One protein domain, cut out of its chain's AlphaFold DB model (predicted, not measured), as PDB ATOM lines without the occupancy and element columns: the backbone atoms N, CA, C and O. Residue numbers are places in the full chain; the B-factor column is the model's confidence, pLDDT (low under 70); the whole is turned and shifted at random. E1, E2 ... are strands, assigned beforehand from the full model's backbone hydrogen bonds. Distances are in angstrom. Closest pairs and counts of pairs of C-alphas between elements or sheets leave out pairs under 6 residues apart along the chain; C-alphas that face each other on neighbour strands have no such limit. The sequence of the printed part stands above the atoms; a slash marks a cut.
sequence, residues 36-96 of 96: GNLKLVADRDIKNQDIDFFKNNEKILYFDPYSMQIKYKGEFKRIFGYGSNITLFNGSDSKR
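What this domain is: This is residues 36 to 96 of the 96 residues of an uncharacterized protein of Candidatus Altiarchaeales archaeon A3 (UniProt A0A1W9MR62). A single thin sheet of five short strands zigzags from E1 at one edge to E5 at the other, with no named helix over either face. The loop at residues 44 to 49 sticks out past E1 and E2, and a long tail, residues 82 to 96, folds back beside E5. The printed part has 61 residues; its named strands, in chain order E1 E2 E3 E4 E5, hold 28 of them, under half. The sheet's order is the same, all antiparallel, and the class is all strand. The whole is loose, with a radius of gyration of the C-alphas of 13.1 A, and flat, spanning 34 by 32 by 14 A.

Where its parts are: Find C-alpha 39 at (46.930, 120.779, 28.954), where E1, residues 39 to 42, begins. E2 is residues 51 to 55, E3 residues 58 to 63, 14.5 A long, and E4 residues 67 to 72, 15.9 A. E5, residues 75 to 81, runs 16.4 A to C-alpha 81 at (48.410, 143.341, 21.751).

How they stand to each other: Look along the meander, each strand the antiparallel neighbour of the one before. In the hairpin E1 and E2, N 41 and O 52 are 2.9 A apart, within hydrogen-bond range. E3 pairs staggered: with E2 over residues 58 to 61, where N 60 and O 53 are 2.9 A apart, and with E4 over 61 to 63, where N 62 and O 69 are 2.9 A apart. Between E4 and E5, N 70 and O 77 are 2.8 A apart. Residues 80 to 81 of E5 also pair, parallel, with residues 89 to 90. E1 and E5 are apart.

The domain as a whole: C-alphas 36 and 96, the farthest apart, are separated by 38.2 A. The printed part has no cut and no long link. Confidence is under 70 at residues 36 to 51 and 94 to 96.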
ATOM      1  N   GLY A  36      51.106 113.509  24.669       51.00
ATOM      2  CA  GLY A  36      50.208 113.940  23.594       51.00
ATOM      3  C   GLY A  36      48.920 114.681  23.952       51.00
ATOM      4  O   GLY A  36      48.120 114.878  23.041       51.00
ATOM      5  N   ASN A  37      48.709 115.155  25.182       58.28
ATOM      6  CA  ASN A  37      47.474 115.878  25.517       58.28
ATOM      7  C   ASN A  37      47.728 117.376  25.742       58.28
ATOM      8  O   ASN A  37      48.593 117.775  26.520       58.28
ATOM      9  N   LEU A  38      46.982 118.218  25.016       58.53
ATOM     10  CA  LEU A  38      46.890 119.653  25.293       58.53
ATOM     11  C   LEU A  38      46.433 119.835  26.741       58.53
ATOM     12  O   LEU A  38      45.402 119.287  27.129       58.53
ATOM     13  N   LYS A  39      47.195 120.596  27.526       61.56
ATOM     14  CA  LYS A  39      46.930 120.779  28.954       61.56
ATOM     15  C   LYS A  39      46.738 122.252  29.270       61.56
ATOM     16  O   LYS A  39      47.599 123.069  28.943       61.56
ATOM     17  N   LEU A  40      45.624 122.557  29.928       63.56
ATOM     18  CA  LEU A  40      45.360 123.848  30.550       63.56
ATOM     19  C   LEU A  40      45.581 123.695  32.056       63.56
ATOM     20  O   LEU A  40      44.982 122.817  32.678       63.56
ATOM     21  N   VAL A  41      46.469 124.503  32.623       64.38
ATOM     22  CA  VAL A  41      46.799 124.478  34.051       64.38
ATOM     23  C   VAL A  41      46.608 125.880  34.609       64.38
ATOM     24  O   VAL A  41      47.017 126.851  33.981       64.38
ATOM     25  N   ALA A  42      45.978 125.973  35.774       60.31
ATOM     26  CA  ALA A  42      45.987 127.169  36.604       60.31
ATOM     27  C   ALA A  42      46.860 126.885  37.832       60.31
ATOM     28  O   ALA A  42      46.888 125.742  38.310       60.31
ATOM     29  N   ASP A  43      47.587 127.891  38.313       60.31
ATOM     30  CA  ASP A  43      48.397 127.753  39.523       60.31
ATOM     31  C   ASP A  43      47.507 127.375  40.728       60.31
ATOM     32  O   ASP A  43      46.331 127.739  40.812       60.31
ATOM     33  N   ARG A  44      48.055 126.584  41.660       55.78
ATOM     34  CA  ARG A  44      47.360 126.234  42.910       55.78
ATOM     35  C   ARG A  44      47.325 127.413  43.874       55.78
ATOM     36  O   ARG A  44      46.460 127.441  44.749       55.78
ATOM     37  N   ASP A  45      48.274 128.337  43.754       51.06
ATOM     38  CA  ASP A  45      48.319 129.534  44.581       51.06
ATOM     39  C   ASP A  45      47.429 130.627  43.972       51.06
ATOM     40  O   ASP A  45      47.710 131.148  42.897       51.06
ATOM     41  N   ILE A  46      46.362 131.014  44.681       55.69
ATOM     42  CA  ILE A  46      45.416 132.072  44.268       55.69
ATOM     43  C   ILE A  46      46.115 133.412  43.977       55.69
ATOM     44  O   ILE A  46      45.554 134.277  43.300       55.69
ATOM     45  N   LYS A  47      47.326 133.604  44.508       55.97
ATOM     46  CA  LYS A  47      48.131 134.808  44.291       55.97
ATOM     47  C   LYS A  47      48.779 134.866  42.907       55.97
ATOM     48  O   LYS A  47      49.077 135.969  42.456       55.97
ATOM     49  N   ASN A  48      48.949 133.728  42.236       52.47
ATOM     50  CA  ASN A  48      49.425 133.647  40.860       52.47
ATOM     51  C   ASN A  48      48.240 133.333  39.945       52.47
ATOM     52  O   ASN A  48      47.762 132.207  39.870       52.47
ATOM     53  N   GLN A  49      47.749 134.346  39.234       55.69
ATOM     54  CA  GLN A  49      46.620 134.217  38.302       55.69
ATOM     55  C   GLN A  49      47.063 133.745  36.909       55.69
ATOM     56  O   GLN A  49      46.454 134.101  35.898       55.69
ATOM     57  N   ASP A  50      48.134 132.959  36.847       61.44
ATOM     58  CA  ASP A  50      48.713 132.539  35.584       61.44
ATOM     59  C   ASP A  50      47.954 131.321  35.046       61.44
ATOM     60  O   ASP A  50      47.839 130.274  35.691       61.44
ATOM     61  N   ILE A  51      47.397 131.484  33.845       64.69
ATOM     62  CA  ILE A  51      46.816 130.396  33.062       64.69
ATOM     63  C   ILE A  51      47.881 129.938  32.071       64.69
ATOM     64  O   ILE A  51      48.220 130.652  31.123       64.69
ATOM     65  N   ASP A  52      48.378 128.722  32.266       72.38
ATOM     66  CA  ASP A  52      49.399 128.133  31.416       72.38
ATOM     67  C   ASP A  52      48.803 127.099  30.459       72.38
ATOM     68  O   ASP A  52      48.042 126.206  30.845       72.38
ATOM     69  N   PHE A  53      49.200 127.188  29.188       75.56
ATOM     70  CA  PHE A  53      48.799 126.237  28.158       75.56
ATOM     71  C   PHE A  53      50.019 125.523  27.588       75.56
ATOM     72  O   PHE A  53      50.938 126.163  27.063       75.56
ATOM     73  N   PHE A  54      50.009 124.193  27.669       75.56
ATOM     74  CA  PHE A  54      51.133 123.345  27.287       75.56
ATOM     75  C   PHE A  54      50.785 122.389  26.145       75.56
ATOM     76  O   PHE A  54      49.668 121.877  26.043       75.56
ATOM     77  N   LYS A  55      51.798 122.083  25.331       73.12
ATOM     78  CA  LYS A  55      51.806 120.958  24.391       73.12
ATOM     79  C   LYS A  55      53.130 120.220  24.528       73.12
ATOM     80  O   LYS A  55      54.179 120.835  24.399       73.12
ATOM     81  N   ASN A  56      53.085 118.908  24.766       75.75
ATOM     82  CA  ASN A  56      54.282 118.075  24.956       75.75
ATOM     83  C   ASN A  56      55.252 118.653  26.009       75.75
ATOM     84  O   ASN A  56      56.458 118.676  25.795       75.75
ATOM     85  N   ASN A  57      54.716 119.154  27.127       71.75
ATOM     86  CA  ASN A  57      55.480 119.796  28.204       71.75
ATOM     87  C   ASN A  57      56.175 121.130  27.845       71.75
ATOM     88  O   ASN A  57      56.858 121.699  28.692       71.75
ATOM     89  N   GLU A  58      55.969 121.675  26.642       76.56
ATOM     90  CA  GLU A  58      56.384 123.037  26.287       76.56
ATOM     91  C   GLU A  58      55.224 124.021  26.469       76.56
ATOM     92  O   GLU A  58      54.109 123.768  26.001       76.56
ATOM     93  N   LYS A  59      55.487 125.169  27.111       79.56
ATOM     94  CA  LYS A  59      54.523 126.274  27.194       79.56
ATOM     95  C   LYS A  59      54.331 126.867  25.799       79.56
ATOM     96  O   LYS A  59      55.283 127.348  25.174       79.56
ATOM     97  N   ILE A  60      53.098 126.813  25.309       85.75
ATOM     98  CA  ILE A  60      52.730 127.285  23.970       85.75
ATOM     99  C   ILE A  60      51.942 128.589  23.996       85.75
ATOM    100  O   ILE A  60      52.003 129.310  23.007       85.75
ATOM    101  N   LEU A  61      51.247 128.917  25.087       85.88
ATOM    102  CA  LEU A  61      50.564 130.202  25.258       85.88
ATOM    103  C   LEU A  61      51.347 131.076  26.231       85.88
ATOM    104  O   LEU A  61      51.698 130.641  27.324       85.88
ATOM    105  N   TYR A  62      51.578 132.313  25.828       80.31
ATOM    106  CA  TYR A  62      52.188 133.350  26.641       80.31
ATOM    107  C   TYR A  62      51.158 134.458  26.768       80.31
ATOM    108  O   TYR A  62      50.695 134.993  25.758       80.31
ATOM    109  N   PHE A  63      50.769 134.743  28.001       81.00
ATOM    110  CA  PHE A  63      49.773 135.743  28.325       81.00
ATOM    111  C   PHE A  63      50.333 136.649  29.413       81.00
ATOM    112  O   PHE A  63      50.824 136.167  30.430       81.00
ATOM    113  N   ASP A  64      50.272 137.948  29.162       75.38
ATOM    114  CA  ASP A  64      50.583 139.002  30.113       75.38
ATOM    115  C   ASP A  64      49.547 140.136  29.946       75.38
ATOM    116  O   ASP A  64      48.766 140.123  28.988       75.38
ATOM    117  N   PRO A  65      49.508 141.135  30.849       74.31
ATOM    118  CA  PRO A  65      48.522 142.217  30.776       74.31
ATOM    119  C   PRO A  65      48.536 143.046  29.478       74.31
ATOM    120  O   PRO A  65      47.583 143.772  29.200       74.31
ATOM    121  N   TYR A  66      49.602 142.971  28.684       76.62
ATOM    122  CA  TYR A  66      49.811 143.771  27.481       76.62
ATOM    123  C   TYR A  66      49.759 142.945  26.190       76.62
ATOM    124  O   TYR A  66      49.538 143.517  25.114       76.62
ATOM    125  N   SER A  67      49.963 141.627  26.266       75.81
ATOM    126  CA  SER A  67      50.109 140.769  25.096       75.81
ATOM    127  C   SER A  67      49.614 139.332  25.300       75.81
ATOM    128  O   SER A  67      49.728 138.742  26.373       75.81
ATOM    129  N   MET A  68      49.082 138.741  24.225       85.38
ATOM    130  CA  MET A  68      48.807 137.305  24.140       85.38
ATOM    131  C   MET A  68      49.428 136.739  22.869       85.38
ATOM    132  O   MET A  68      49.151 137.213  21.762       85.38
ATOM    133  N   GLN A  69      50.251 135.705  23.016       86.75
ATOM    134  CA  GLN A  69      51.004 135.101  21.921       86.75
ATOM    135  C   GLN A  69      50.961 133.578  22.021       86.75
ATOM    136  O   GLN A  69      51.095 133.019  23.108       86.75
ATOM    137  N   ILE A  70      50.821 132.900  20.884       87.38
ATOM    138  CA  ILE A  70      50.879 131.440  20.800       87.38
ATOM    139  C   ILE A  70      52.064 130.996  19.944       87.38
ATOM    140  O   ILE A  70      52.267 131.493  18.836       87.38
ATOM    141  N   LYS A  71      52.846 130.037  20.437       82.88
ATOM    142  CA  LYS A  71      53.890 129.365  19.663       82.88
ATOM    143  C   LYS A  71      53.241 128.271  18.816       82.88
ATOM    144  O   LYS A  71      52.819 127.235  19.330       82.88
ATOM    145  N   TYR A  72      53.157 128.491  17.508       74.75
ATOM    146  CA  TYR A  72      52.557 127.566  16.548       74.75
ATOM    147  C   TYR A  72      53.525 127.291  15.397       74.75
ATOM    148  O   TYR A  72      54.011 128.213  14.751       74.75
ATOM    149  N   LYS A  73      53.812 126.006  15.141       78.56
ATOM    150  CA  LYS A  73      54.780 125.559  14.115       78.56
ATOM    151  C   LYS A  73      56.159 126.241  14.219       78.56
ATOM    152  O   LYS A  73      56.793 126.513  13.212       78.56
ATOM    153  N   GLY A  74      56.618 126.512  15.443       77.19
ATOM    154  CA  GLY A  74      57.919 127.143  15.693       77.19
ATOM    155  C   GLY A  74      57.919 128.674  15.651       77.19
ATOM    156  O   GLY A  74      58.914 129.267  16.049       77.19
ATOM    157  N   GLU A  75      56.812 129.318  15.269       77.88
ATOM    158  CA  GLU A  75      56.696 130.779  15.249       77.88
ATOM    159  C   GLU A  75      55.746 131.303  16.325       77.88
ATOM    160  O   GLU A  75      54.731 130.677  16.640       77.88
ATOM    161  N   PHE A  76      56.034 132.497  16.844       82.81
ATOM    162  CA  PHE A  76      55.098 133.230  17.691       82.81
ATOM    163  C   PHE A  76      54.053 133.932  16.827       82.81
ATOM    164  O   PHE A  76      54.359 134.832  16.046       82.81
ATOM    165  N   LYS A  77      52.794 133.528  16.985       82.38
ATOM    166  CA  LYS A  77      51.638 134.223  16.425       82.38
ATOM    167  C   LYS A  77      51.018 135.084  17.519       82.38
ATOM    168  O   LYS A  77      50.687 134.587  18.594       82.38
ATOM    169  N   ARG A  78      50.881 136.383  17.257       84.38
ATOM    170  CA  ARG A  78      50.307 137.341  18.209       84.38
ATOM    171  C   ARG A  78      48.786 137.342  18.075       84.38
ATOM    172  O   ARG A  78      48.262 137.648  17.007       84.38
ATOM    173  N   ILE A  79      48.099 136.987  19.153       85.75
ATOM    174  CA  ILE A  79      46.635 136.939  19.227       85.75
ATOM    175  C   ILE A  79      46.110 138.300  19.691       85.75
ATOM    176  O   ILE A  79      45.220 138.858  19.053       85.75
ATOM    177  N   PHE A  80      46.716 138.864  20.739       83.44
ATOM    178  CA  PHE A  80      46.353 140.161  21.310       83.44
ATOM    179  C   PHE A  80      47.589 141.035  21.535       83.44
ATOM    180  O   PHE A  80      48.642 140.541  21.946       83.44
ATOM    181  N   GLY A  81      47.443 142.339  21.316       81.38
ATOM    182  CA  GLY A  81      48.410 143.341  21.751       81.38
ATOM    183  C   GLY A  81      47.723 144.682  21.981       81.38
ATOM    184  O   GLY A  81      47.065 145.190  21.076       81.38
ATOM    185  N   TYR A  82      47.887 145.269  23.169       78.31
ATOM    186  CA  TYR A  82      47.092 146.435  23.577       78.31
ATOM    187  C   TYR A  82      47.218 147.631  22.615       78.31
ATOM    188  O   TYR A  82      46.213 148.219  22.226       78.31
ATOM    189  N   GLY A  83      48.443 147.954  22.185       81.31
ATOM    190  CA  GLY A  83      48.740 149.035  21.232       81.31
ATOM    191  C   GLY A  83      49.017 148.570  19.798       81.31
ATOM    192  O   GLY A  83      49.614 149.312  19.025       81.31
ATOM    193  N   SER A  84      48.673 147.328  19.453       80.69
ATOM    194  CA  SER A  84      49.001 146.735  18.152       80.69
ATOM    195  C   SER A  84      47.862 146.909  17.144       80.69
ATOM    196  O   SER A  84      46.700 146.679  17.462       80.69
ATOM    197  N   ASN A  85      48.210 147.257  15.903       80.88
ATOM    198  CA  ASN A  85      47.290 147.338  14.760       80.88
ATOM    199  C   ASN A  85      47.378 146.125  13.811       80.88
ATOM    200  O   ASN A  85      46.692 146.099  12.794       80.88
ATOM    201  N   ILE A  86      48.227 145.139  14.121       81.38
ATOM    202  CA  ILE A  86      48.466 143.942  13.290       81.38
ATOM    203  C   ILE A  86      48.030 142.632  13.965       81.38
ATOM    204  O   ILE A  86      48.208 141.553  13.403       81.38
ATOM    205  N   THR A  87      47.521 142.700  15.194       84.25
ATOM    206  CA  THR A  87      47.030 141.542  15.957       84.25
ATOM    207  C   THR A  87      45.554 141.291  15.679       84.25
ATOM    208  O   THR A  87      44.843 142.217  15.301       84.25
ATOM    209  N   LEU A  88      45.086 140.053  15.888       80.75
ATOM    210  CA  LEU A  88      43.661 139.722  15.744       80.75
ATOM    211  C   LEU A  88      42.773 140.528  16.700       80.75
ATOM    212  O   LEU A  88      41.679 140.917  16.313       80.75
ATOM    213  N   PHE A  89      43.253 140.766  17.921       78.12
ATOM    214  CA  PHE A  89      42.582 141.567  18.944       78.12
ATOM    215  C   PHE A  89      43.524 142.660  19.479       78.12
ATOM    216  O   PHE A  89      44.753 142.500  19.465       78.12
ATOM    217  N   ASN A  90      42.973 143.770  19.970       81.19
ATOM    218  CA  ASN A  90      43.730 144.886  20.548       81.19
ATOM    219  C   ASN A  90      42.949 145.641  21.646       81.19
ATOM    220  O   ASN A  90      41.846 145.259  22.029       81.19
ATOM    221  N   GLY A  91      43.525 146.722  22.185       76.62
ATOM    222  CA  GLY A  91      42.924 147.489  23.285       76.62
ATOM    223  C   GLY A  91      41.584 148.171  22.963       76.62
ATOM    224  O   GLY A  91      40.877 148.572  23.888       76.62
ATOM    225  N   SER A  92      41.206 148.302  21.686       80.12
ATOM    226  CA  SER A  92      39.870 148.782  21.304       80.12
ATOM    227  C   SER A  92      38.785 147.724  21.521       80.12
ATOM    228  O   SER A  92      37.660 148.076  21.868       80.12
ATOM    229  N   ASP A  93      39.138 146.439  21.432       78.06
ATOM    230  CA  ASP A  93      38.225 145.319  21.685       78.06
ATOM    231  C   ASP A  93      37.995 145.081  23.187       78.06
ATOM    232  O   ASP A  93      37.009 144.458  23.576       78.06
ATOM    233  N   SER A  94      38.895 145.572  24.051       67.75
ATOM    234  CA  SER A  94      38.858 145.320  25.499       67.75
ATOM    235  C   SER A  94      38.006 146.311  26.299       67.75
ATOM    236  O   SER A  94      37.855 146.135  27.504       67.75
ATOM    237  N   LYS A  95      37.509 147.393  25.683       65.94
ATOM    238  CA  LYS A  95      36.713 148.428  26.365       65.94
ATOM    239  C   LYS A  95      35.281 148.441  25.832       65.94
ATOM    240  O   LYS A  95      34.989 149.114  24.846       65.94
ATOM    241  N   ARG A  96      34.397 147.726  26.525       54.94
ATOM    242  CA  ARG A  96      32.942 147.915  26.504       54.94
ATOM    243  C   ARG A  96      32.395 147.834  27.917       54.94
ATOM    244  O   ARG A  96      32.899 146.977  28.673       54.94
TER     245      ARG A  96